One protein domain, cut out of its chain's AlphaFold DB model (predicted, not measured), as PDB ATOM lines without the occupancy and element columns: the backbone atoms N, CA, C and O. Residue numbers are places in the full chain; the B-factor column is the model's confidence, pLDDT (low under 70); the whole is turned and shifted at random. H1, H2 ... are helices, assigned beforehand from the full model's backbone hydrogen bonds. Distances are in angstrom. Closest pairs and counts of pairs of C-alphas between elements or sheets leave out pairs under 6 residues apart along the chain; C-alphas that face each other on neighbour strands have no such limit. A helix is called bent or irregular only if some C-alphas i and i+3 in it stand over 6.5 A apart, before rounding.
ATOM      1  N   GLY A 109     258.466 299.461 151.399       92.12
ATOM      2  CA  GLY A 109     257.174 298.789 151.534       92.12
ATOM      3  C   GLY A 109     257.251 297.325 151.087       92.12
ATOM      4  O   GLY A 109     258.104 296.969 150.270       92.12
ATOM      5  N   ASP A 110     256.331 296.497 151.587       92.06
ATOM      6  CA  ASP A 110     256.312 295.046 151.351       92.06
ATOM      7  C   ASP A 110     256.350 294.679 149.850       92.06
ATOM      8  O   ASP A 110     257.079 293.770 149.452       92.06
ATOM      9  N   ASP A 111     255.663 295.451 148.999       93.19
ATOM     10  CA  ASP A 111     255.599 295.232 147.545       93.19
ATOM     11  C   ASP A 111     256.958 295.391 146.829       93.19
ATOM     12  O   ASP A 111     257.172 294.830 145.753       93.19
ATOM     13  N   ALA A 112     257.901 296.143 147.409       96.00
ATOM     14  CA  ALA A 112     259.215 296.388 146.809       96.00
ATOM     15  C   ALA A 112     260.245 295.293 147.137       96.00
ATOM     16  O   ALA A 112     261.269 295.179 146.457       96.00
ATOM     17  N   ILE A 113     259.988 294.465 148.155       97.00
ATOM     18  CA  ILE A 113     260.975 293.520 148.700       97.00
ATOM     19  C   ILE A 113     261.382 292.462 147.672       97.00
ATOM     20  O   ILE A 113     262.567 292.144 147.551       97.00
ATOM     21  N   ALA A 114     260.433 291.965 146.874       96.44
ATOM     22  CA  ALA A 114     260.726 290.996 145.820       96.44
ATOM     23  C   ALA A 114     261.693 291.557 144.763       96.44
ATOM     24  O   ALA A 114     262.628 290.870 144.347       96.44
ATOM     25  N   ALA A 115     261.517 292.823 144.372       96.38
ATOM     26  CA  ALA A 115     262.405 293.488 143.422       96.38
ATOM     27  C   ALA A 115     263.801 293.727 144.019       96.38
ATOM     28  O   ALA A 115     264.803 293.488 143.347       96.38
ATOM     29  N   LEU A 116     263.880 294.144 145.288       97.50
ATOM     30  CA  LEU A 116     265.153 294.334 145.992       97.50
ATOM     31  C   LEU A 116     265.958 293.031 146.076       97.50
ATOM     32  O   LEU A 116     267.142 293.016 145.731       97.50
ATOM     33  N   LEU A 117     265.310 291.929 146.465       97.62
ATOM     34  CA  LEU A 117     265.943 290.613 146.519       97.62
ATOM     35  C   LEU A 117     266.387 290.141 145.125       97.62
ATOM     36  O   LEU A 117     267.515 289.674 144.957       97.62
ATOM     37  N   GLY A 118     265.527 290.301 144.115       95.81
ATOM     38  CA  GLY A 118     265.838 289.953 142.728       95.81
ATOM     39  C   GLY A 118     267.047 290.718 142.182       95.81
ATOM     40  O   GLY A 118     267.920 290.117 141.556       95.81
ATOM     41  N   ASN A 119     267.150 292.015 142.480       95.38
ATOM     42  CA  ASN A 119     268.283 292.852 142.083       95.38
ATOM     43  C   ASN A 119     269.588 292.422 142.766       95.38
ATOM     44  O   ASN A 119     270.629 292.348 142.108       95.38
ATOM     45  N   ALA A 120     269.540 292.094 144.062       95.12
ATOM     46  CA  ALA A 120     270.697 291.573 144.787       95.12
ATOM     47  C   ALA A 120     271.196 290.254 144.166       95.12
ATOM     48  O   ALA A 120     272.382 290.116 143.864       95.12
ATOM     49  N   LEU A 121     270.283 289.320 143.879       94.88
ATOM     50  CA  LEU A 121     270.610 288.047 143.234       94.88
ATOM     51  C   LEU A 121     271.152 288.218 141.816       94.88
ATOM     52  O   LEU A 121     272.115 287.548 141.443       94.88
ATOM     53  N   ALA A 122     270.548 289.103 141.022       92.38
ATOM     54  CA  ALA A 122     271.022 289.400 139.678       92.38
ATOM     55  C   ALA A 122     272.463 289.915 139.726       92.38
ATOM     56  O   ALA A 122     273.309 289.381 139.017       92.38
ATOM     57  N   SER A 123     272.769 290.872 140.606       91.00
ATOM     58  CA  SER A 123     274.129 291.398 140.778       91.00
ATOM     59  C   SER A 123     275.149 290.292 141.086       91.00
ATOM     60  O   SER A 123     276.177 290.186 140.416       91.00
ATOM     61  N   LEU A 124     274.826 289.391 142.021       92.31
ATOM     62  CA  LEU A 124     275.716 288.289 142.401       92.31
ATOM     63  C   LEU A 124     275.966 287.297 141.258       92.31
ATOM     64  O   LEU A 124     277.105 286.882 141.047       92.31
ATOM     65  N   ARG A 125     274.927 286.958 140.481       89.25
ATOM     66  CA  ARG A 125     275.028 286.004 139.361       89.25
ATOM     67  C   ARG A 125     275.957 286.472 138.239       89.25
ATOM     68  O   ARG A 125     276.518 285.628 137.550       89.25
ATOM     69  N   HIS A 126     276.123 287.781 138.047       81.06
ATOM     70  CA  HIS A 126     276.993 288.315 136.992       81.06
ATOM     71  C   HIS A 126     278.482 288.295 137.373       81.06
ATOM     72  O   HIS A 126     279.325 288.327 136.480       81.06
ATOM     73  N   GLY A 127     278.818 288.237 138.668       74.38
ATOM     74  CA  GLY A 127     280.203 288.346 139.143       74.38
ATOM     75  C   GLY A 127     280.789 287.077 139.762       74.38
ATOM     76  O   GLY A 127     282.007 286.893 139.730       74.38
ATOM     77  N   TYR A 128     279.958 286.196 140.333       80.00
ATOM     78  CA  TYR A 128     280.437 285.176 141.270       80.00
ATOM     79  C   TYR A 128     279.633 283.870 141.197       80.00
ATOM     80  O   TYR A 128     278.407 283.873 141.289       80.00
ATOM     81  N   VAL A 129     280.334 282.737 141.076       77.88
ATOM     82  CA  VAL A 129     279.711 281.408 140.906       77.88
ATOM     83  C   VAL A 129     279.059 280.907 142.201       77.88
ATOM     84  O   VAL A 129     277.922 280.444 142.163       77.88
ATOM     85  N   ASP A 130     279.734 281.050 143.347       82.25
ATOM     86  CA  ASP A 130     279.259 280.509 144.634       82.25
ATOM     87  C   ASP A 130     278.499 281.534 145.499       82.25
ATOM     88  O   ASP A 130     277.765 281.158 146.418       82.25
ATOM     89  N   ALA A 131     278.631 282.831 145.204       86.56
ATOM     90  CA  ALA A 131     278.053 283.892 146.031       86.56
ATOM     91  C   ALA A 131     276.516 283.841 146.156       86.56
ATOM     92  O   ALA A 131     276.021 284.146 147.239       86.56
ATOM     93  N   PRO A 132     275.729 283.425 145.137       88.62
ATOM     94  CA  PRO A 132     274.286 283.268 145.306       88.62
ATOM     95  C   PRO A 132     273.898 282.246 146.385       88.62
ATOM     96  O   PRO A 132     272.917 282.464 147.087       88.62
ATOM     97  N   GLY A 133     274.665 281.158 146.538       90.12
ATOM     98  CA  GLY A 133     274.411 280.145 147.568       90.12
ATOM     99  C   GLY A 133     274.754 280.648 148.970       90.12
ATOM    100  O   GLY A 133     273.959 280.497 149.889       90.12
ATOM    101  N   GLN A 134     275.894 281.329 149.120       91.12
ATOM    102  CA  GLN A 134     276.262 281.975 150.388       91.12
ATOM    103  C   GLN A 134     275.258 283.067 150.782       91.12
ATOM    104  O   GLN A 134     274.916 283.229 151.950       91.12
ATOM    105  N   PHE A 135     274.757 283.812 149.800       95.25
ATOM    106  CA  PHE A 135     273.731 284.821 150.016       95.25
ATOM    107  C   PHE A 135     272.395 284.206 150.448       95.25
ATOM    108  O   PHE A 135     271.747 284.751 151.338       95.25
ATOM    109  N   GLU A 136     272.002 283.060 149.879       95.38
ATOM    110  CA  GLU A 136     270.837 282.293 150.339       95.38
ATOM    111  C   GLU A 136     270.969 281.931 151.829       95.38
ATOM    112  O   GLU A 136     270.067 282.236 152.608       95.38
ATOM    113  N   ASP A 137     272.120 281.394 152.250       93.88
ATOM    114  CA  ASP A 137     272.399 281.075 153.660       93.88
ATOM    115  C   ASP A 137     272.280 282.305 154.578       93.88
ATOM    116  O   ASP A 137     271.633 282.242 155.627       93.88
ATOM    117  N   LEU A 138     272.851 283.445 154.171       95.62
ATOM    118  CA  LEU A 138     272.790 284.700 154.930       95.62
ATOM    119  C   LEU A 138     271.363 285.249 155.058       95.62
ATOM    120  O   LEU A 138     271.012 285.820 156.096       95.62
ATOM    121  N   VAL A 139     270.537 285.093 154.017       96.94
ATOM    122  CA  VAL A 139     269.120 285.474 154.060       96.94
ATOM    123  C   VAL A 139     268.367 284.580 155.042       96.94
ATOM    124  O   VAL A 139     267.595 285.096 155.849       96.94
ATOM    125  N   ILE A 140     268.611 283.267 155.022       96.31
ATOM    126  CA  ILE A 140     267.959 282.327 155.944       96.31
ATOM    127  C   ILE A 140     268.323 282.648 157.393       96.31
ATOM    128  O   ILE A 140     267.427 282.757 158.232       96.31
ATOM    129  N   ASP A 141     269.608 282.867 157.678       95.62
ATOM    130  CA  ASP A 141     270.065 283.223 159.022       95.62
ATOM    131  C   ASP A 141     269.420 284.533 159.489       95.62
ATOM    132  O   ASP A 141     268.882 284.598 160.591       95.62
ATOM    133  N   ALA A 142     269.375 285.559 158.634       95.75
ATOM    134  CA  ALA A 142     268.750 286.833 158.983       95.75
ATOM    135  C   ALA A 142     267.240 286.712 159.255       95.75
ATOM    136  O   ALA A 142     266.725 287.385 160.151       95.75
ATOM    137  N   LEU A 143     266.529 285.860 158.513       96.75
ATOM    138  CA  LEU A 143     265.112 285.585 158.753       96.75
ATOM    139  C   LEU A 143     264.906 284.855 160.091       96.75
ATOM    140  O   LEU A 143     264.043 285.257 160.880       96.75
ATOM    141  N   ALA A 144     265.725 283.837 160.365       94.81
ATOM    142  CA  ALA A 144     265.633 283.006 161.562       94.81
ATOM    143  C   ALA A 144     266.023 283.757 162.847       94.81
ATOM    144  O   ALA A 144     265.370 283.587 163.873       94.81
ATOM    145  N   THR A 145     267.046 284.617 162.804       93.56
ATOM    146  CA  THR A 145     267.563 285.334 163.986       93.56
ATOM    147  C   THR A 145     266.998 286.741 164.159       93.56
ATOM    148  O   THR A 145     267.542 287.527 164.930       93.56
ATOM    149  N   ALA A 146     265.954 287.099 163.410       91.12
ATOM    150  CA  ALA A 146     265.386 288.447 163.407       91.12
ATOM    151  C   ALA A 146     266.369 289.576 163.018       91.12
ATOM    152  O   ALA A 146     266.221 290.714 163.450       91.12
ATOM    153  N   GLY A 147     267.369 289.278 162.184       90.69
ATOM    154  CA  GLY A 147     268.419 290.222 161.772       90.69
ATOM    155  C   GLY A 147     268.061 291.128 160.586       90.69
ATOM    156  O   GLY A 147     268.943 291.798 160.047       90.69
ATOM    157  N   ILE A 148     266.809 291.108 160.125       93.38
ATOM    158  CA  ILE A 148     266.308 291.927 159.016       93.38
ATOM    159  C   ILE A 148     264.858 292.334 159.276       93.38
ATOM    160  O   ILE A 148     264.101 291.575 159.881       93.38
ATOM    161  N   ASP A 149     264.475 293.525 158.825       91.75
ATOM    162  CA  ASP A 149     263.098 294.009 158.900       91.75
ATOM    163  C   ASP A 149     262.193 293.276 157.893       91.75
ATOM    164  O   ASP A 149     262.664 292.578 156.994       91.75
ATOM    165  N   ARG A 150     260.867 293.419 158.042       92.88
ATOM    166  CA  ARG A 150     259.867 292.895 157.083       92.88
ATOM    167  C   ARG A 150     260.026 291.401 156.746       92.88
ATOM    168  O   ARG A 150     259.775 290.966 155.622       92.88
ATOM    169  N   ARG A 151     260.414 290.594 157.738       95.50
ATOM    170  CA  ARG A 151     260.804 289.180 157.561       95.50
ATOM    171  C   ARG A 151     259.748 288.327 156.879       95.50
ATOM    172  O   ARG A 151     260.109 287.520 156.037       95.50
ATOM    173  N   ALA A 152     258.466 288.511 157.190       95.69
ATOM    174  CA  ALA A 152     257.397 287.765 156.526       95.69
ATOM    175  C   ALA A 152     257.352 288.027 155.009       95.69
ATOM    176  O   ALA A 152     257.327 287.088 154.214       95.69
ATOM    177  N   ALA A 153     257.405 289.294 154.593       95.94
ATOM    178  CA  ALA A 153     257.398 289.664 153.181       95.94
ATOM    179  C   ALA A 153     258.690 289.224 152.469       95.94
ATOM    180  O   ALA A 153     258.636 288.687 151.360       95.94
ATOM    181  N   LEU A 154     259.845 289.347 153.134       97.31
ATOM    182  CA  LEU A 154     261.107 288.826 152.612       97.31
ATOM    183  C   LEU A 154     261.104 287.300 152.494       97.31
ATOM    184  O   LEU A 154     261.575 286.782 151.490       97.31
ATOM    185  N   PHE A 155     260.552 286.577 153.470       97.69
ATOM    186  CA  PHE A 155     260.425 285.122 153.422       97.69
ATOM    187  C   PHE A 155     259.579 284.681 152.223       97.69
ATOM    188  O   PHE A 155     259.972 283.762 151.504       97.69
ATOM    189  N   HIS A 156     258.458 285.358 151.952       95.94
ATOM    190  CA  HIS A 156     257.644 285.090 150.764       95.94
ATOM    191  C   HIS A 156     258.418 285.339 149.463       95.94
ATOM    192  O   HIS A 156     258.442 284.471 148.593       95.94
ATOM    193  N   ALA A 157     259.111 286.476 149.347       96.88
ATOM    194  CA  ALA A 157     259.945 286.772 148.183       96.88
ATOM    195  C   ALA A 157     261.089 285.757 148.001       96.88
ATOM    196  O   ALA A 157     261.372 285.321 146.885       96.88
ATOM    197  N   ALA A 158     261.733 285.364 149.099       96.81
ATOM    198  CA  ALA A 158     262.827 284.403 149.128       96.81
ATOM    199  C   ALA A 158     262.362 282.998 148.741       96.81
ATOM    200  O   ALA A 158     263.041 282.319 147.980       96.81
ATOM    201  N   THR A 159     261.174 282.593 149.183       96.38
ATOM    202  CA  THR A 159     260.588 281.295 148.832       96.38
ATOM    203  C   THR A 159     260.461 281.120 147.317       96.38
ATOM    204  O   THR A 159     260.805 280.058 146.798       96.38
ATOM    205  N   GLU A 160     260.043 282.172 146.607       94.69
ATOM    206  CA  GLU A 160     259.968 282.187 145.143       94.69
ATOM    207  C   GLU A 160     261.362 282.283 144.506       94.69
ATOM    208  O   GLU A 160     261.737 281.453 143.679       94.69
ATOM    209  N   ALA A 161     262.179 283.258 144.922       94.56
ATOM    210  CA  ALA A 161     263.487 283.521 144.316       94.56
ATOM    211  C   ALA A 161     264.484 282.358 144.484       94.56
ATOM    212  O   ALA A 161     265.314 282.092 143.605       94.56
ATOM    213  N   PHE A 162     264.389 281.656 145.611       94.75
ATOM    214  CA  PHE A 162     265.175 280.480 145.947       94.75
ATOM    215  C   PHE A 162     264.371 279.184 145.826       94.75
ATOM    216  O   PHE A 162     264.815 278.159 146.323       94.75
ATOM    217  N   HIS A 163     263.211 279.186 145.167       93.50
ATOM    218  CA  HIS A 163     262.416 277.989 144.876       93.50
ATOM    219  C   HIS A 163     262.357 276.970 146.034       93.50
ATOM    220  O   HIS A 163     262.545 275.768 145.827       93.50
ATOM    221  N   TRP A 164     262.147 277.422 147.274       93.88
ATOM    222  CA  TRP A 164     262.252 276.550 148.454       93.88
ATOM    223  C   TRP A 164     261.194 275.437 148.489       93.88
ATOM    224  O   TRP A 164     261.356 274.446 149.199       93.88
ATOM    225  N   HIS A 165     260.143 275.561 147.677       88.25
ATOM    226  CA  HIS A 165     259.136 274.524 147.461       88.25
ATOM    227  C   HIS A 165     259.632 273.324 146.634       88.25
ATOM    228  O   HIS A 165     258.989 272.272 146.635       88.25
ATOM    229  N   GLU A 166     260.748 273.445 145.908       87.75
ATOM    230  CA  GLU A 166     261.245 272.364 145.057       87.75
ATOM    231  C   GLU A 166     261.849 271.219 145.885       87.75
ATOM    232  O   GLU A 166     262.785 271.379 146.676       87.75
ATOM    233  N   VAL A 167     261.313 270.013 145.681       70.19
ATOM    234  CA  VAL A 167     261.745 268.809 146.396       70.19
ATOM    235  C   VAL A 167     263.218 268.523 146.100       70.19
ATOM    236  O   VAL A 167     263.603 268.303 144.956       70.19
ATOM    237  N   GLY A 168     264.036 268.449 147.153       72.00
ATOM    238  CA  GLY A 168     265.462 268.128 147.050       72.00
ATOM    239  C   GLY A 168     266.385 269.341 146.937       72.00
ATOM    240  O   GLY A 168     267.596 269.152 147.023       72.00
ATOM    241  N   ARG A 169     265.842 270.564 146.823       78.62
ATOM    242  CA  ARG A 169     266.644 271.794 146.879       78.62
ATOM    243  C   ARG A 169     267.230 272.031 148.270       78.62
ATOM    244  O   ARG A 169     268.408 272.340 148.413       78.62
ATOM    245  N   LEU A 170     266.420 271.805 149.299       76.94
ATOM    246  CA  LEU A 170     266.843 271.883 150.691       76.94
ATOM    247  C   LEU A 170     267.562 270.588 151.103       76.94
ATOM    248  O   LEU A 170     266.992 269.490 151.064       76.94
ATOM    249  N   ARG A 171     268.834 270.701 151.504       72.00
ATOM    250  CA  ARG A 171     269.624 269.562 151.992       72.00
ATOM    251  C   ARG A 171     269.036 269.053 153.308       72.00
ATOM    252  O   ARG A 171     269.040 269.757 154.306       72.00
ATOM    253  N   ARG A 172     268.580 267.794 153.346       66.62
ATOM    254  CA  ARG A 172     267.873 267.215 154.513       66.62
ATOM    255  C   ARG A 172     268.636 267.251 155.847       66.62
ATOM    256  O   ARG A 172     267.994 267.149 156.882       66.62
ATOM    257  N   ALA A 173     269.966 267.334 155.827       78.38
ATOM    258  CA  ALA A 173     270.796 267.368 157.035       78.38
ATOM    259  C   ALA A 173     271.145 268.792 157.505       78.38
ATOM    260  O   ALA A 173     271.800 268.944 158.531       78.38
ATOM    261  N   ASP A 174     270.744 269.821 156.761       88.06
ATOM    262  CA  ASP A 174     271.062 271.207 157.086       88.06
ATOM    263  C   ASP A 174     269.998 271.799 158.040       88.06
ATOM    264  O   ASP A 174     268.799 271.752 157.731       88.06
ATOM    265  N   PRO A 175     270.387 272.343 159.213       91.25
ATOM    266  CA  PRO A 175     269.453 272.974 160.142       91.25
ATOM    267  C   PRO A 175     268.682 274.153 159.528       91.25
ATOM    268  O   PRO A 175     267.512 274.336 159.872       91.25
ATOM    269  N   ARG A 176     269.279 274.909 158.594       92.81
ATOM    270  CA  ARG A 176     268.611 276.017 157.888       92.81
ATOM    271  C   ARG A 176     267.466 275.511 157.024       92.81
ATOM    272  O   ARG A 176     266.327 275.957 157.153       92.81
ATOM    273  N   ALA A 177     267.755 274.497 156.215       91.38
ATOM    274  CA  ALA A 177     266.768 273.776 155.423       91.38
ATOM    275  C   ALA A 177     265.631 273.199 156.282       91.38
ATOM    276  O   ALA A 177     264.458 273.306 155.920       91.38
ATOM    277  N   ALA A 178     265.961 272.604 157.431       91.94
ATOM    278  CA  ALA A 178     264.962 272.073 158.350       91.94
ATOM    279  C   ALA A 178     264.061 273.176 158.930       91.94
ATOM    280  O   ALA A 178     262.860 272.955 159.090       91.94
ATOM    281  N   TRP A 179     264.618 274.351 159.240       95.12
ATOM    282  CA  TRP A 179     263.846 275.510 159.688       95.12
ATOM    283  C   TRP A 179     262.909 276.028 158.591       95.12
ATOM    284  O   TRP A 179     261.706 276.103 158.840       95.12
ATOM    285  N   ILE A 180     263.400 276.253 157.363       95.88
ATOM    286  CA  ILE A 180     262.551 276.655 156.223       95.88
ATOM    287  C   ILE A 180     261.398 275.666 156.037       95.88
ATOM    288  O   ILE A 180     260.246 276.072 155.916       95.88
ATOM    289  N   GLY A 181     261.689 274.361 156.062       94.25
ATOM    290  CA  GLY A 181     260.670 273.324 155.912       94.25
ATOM    291  C   GLY A 181     259.568 273.401 156.975       94.25
ATOM    292  O   GLY A 181     258.396 273.217 156.646       94.25
ATOM    293  N   ARG A 182     259.910 273.717 158.234       95.50
ATOM    294  CA  ARG A 182     258.910 273.937 159.294       95.50
ATOM    295  C   ARG A 182     258.089 275.196 159.047       95.50
ATOM    296  O   ARG A 182     256.871 275.130 159.183       95.50
ATOM    297  N   VAL A 183     258.724 276.303 158.662       96.81
ATOM    298  CA  VAL A 183     258.028 277.563 158.362       96.81
ATOM    299  C   VAL A 183     257.064 277.390 157.188       96.81
ATOM    300  O   VAL A 183     255.915 277.808 157.290       96.81
ATOM    301  N   LEU A 184     257.482 276.723 156.105       95.69
ATOM    302  CA  LEU A 184     256.624 276.433 154.952       95.69
ATOM    303  C   LEU A 184     255.434 275.548 155.339       95.69
ATOM    304  O   LEU A 184     254.297 275.883 155.017       95.69
ATOM    305  N   ALA A 185     255.668 274.467 156.089       93.69
ATOM    306  CA  ALA A 185     254.590 273.600 156.565       93.69
ATOM    307  C   ALA A 185     253.599 274.356 157.468       93.69
ATOM    308  O   ALA A 185     252.388 274.187 157.348       93.69
ATOM    309  N   GLN A 186     254.105 275.226 158.346       95.19
ATOM    310  CA  GLN A 186     253.280 276.076 159.203       95.19
ATOM    311  C   GLN A 186     252.514 277.143 158.405       95.19
ATOM    312  O   GLN A 186     251.364 277.429 158.726       95.19
ATOM    313  N   ALA A 187     253.103 277.700 157.344       94.19
ATOM    314  CA  ALA A 187     252.436 278.635 156.439       94.19
ATOM    315  C   ALA A 187     251.300 277.963 155.645       94.19
ATOM    316  O   ALA A 187     250.246 278.567 155.434       94.19
ATOM    317  N   GLU A 188     251.481 276.707 155.230       92.06
ATOM    318  CA  GLU A 188     250.423 275.903 154.608       92.06
ATOM    319  C   GLU A 188     249.289 275.618 155.596       92.06
ATOM    320  O   GLU A 188     248.122 275.855 155.284       92.06
ATOM    321  N   ASP A 189     249.630 275.166 156.805       91.81
ATOM    322  CA  ASP A 189     248.684 274.939 157.895       91.81
ATOM    323  C   ASP A 189     247.901 276.234 158.207       91.81
ATOM    324  O   ASP A 189     246.666 276.210 158.254       91.81
TER     325      ASP A 189
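Overview. This is residues 109 to 189 of the 383 residues of an uncharacterized protein of Luteibacter yeojuensis (UniProt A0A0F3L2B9). Four helices make a small body in which H2 and H3, running opposite ways, form the middle, with H1 on one side of them and H4 on the other. H1 and H2 are a helical hairpin that opens like a V from its turn, where residues 125 to 130 stick out, and H3 packs on the first part of H1. The printed part has 81 residues with four named helices, H1 to H4 in chain order, and no named strand: all helix. It is compact, with a radius of gyration of the C-alphas of 12.5 A, and rounded, spanning 35 by 30 by 22 A.

Along the chain. Find C-alpha 110 at (256.312, 295.046, 151.351); from there H1, residues 110 to 127, runs 27.7 A. H1 is irregular, only just: C-alphas 111 and 114 are 6.9 A apart. Next come H2, residues 131 to 144, 19.9 A, and H3, residues 151 to 161, 14.7 A. H4, residues 175 to 189, runs 21.0 A to C-alpha 189 at (248.684, 274.939, 157.895).

Arrangement. Look at residues 121 to 125 of H1, which touch residues 131 to 132 of H2; the closest C-alphas, of Leu 124 and Pro 132, are 6.0 A apart, at a shallow tilt of 31 degrees, opposite ways. With residues 110 to 118, H1 touches H3 at a steep tilt of 47 degrees; the closest C-alphas are those of Ala 114 and Ala 157, 4.9 A. H2 and H3 are close but not clearly touching. H4 touches H2 with residues 176 to 180, closest at C-alphas 176 and 140, 6.6 A, and is near H3 but apart from H1. The packing is mostly crossed, only just: one of three tilts is shallow. Every O i to N i+4 pair is within hydrogen-bond range in H2, H3 and H4; in H1, 11 of 14 are.

Size, cuts and confidence. The C-alphas farthest apart, of Gly 127 and Asp 189, are 39.0 A apart. The printed part has no cut; its long link is residues 162 to 174, where residue 172 is under 70 in pLDDT.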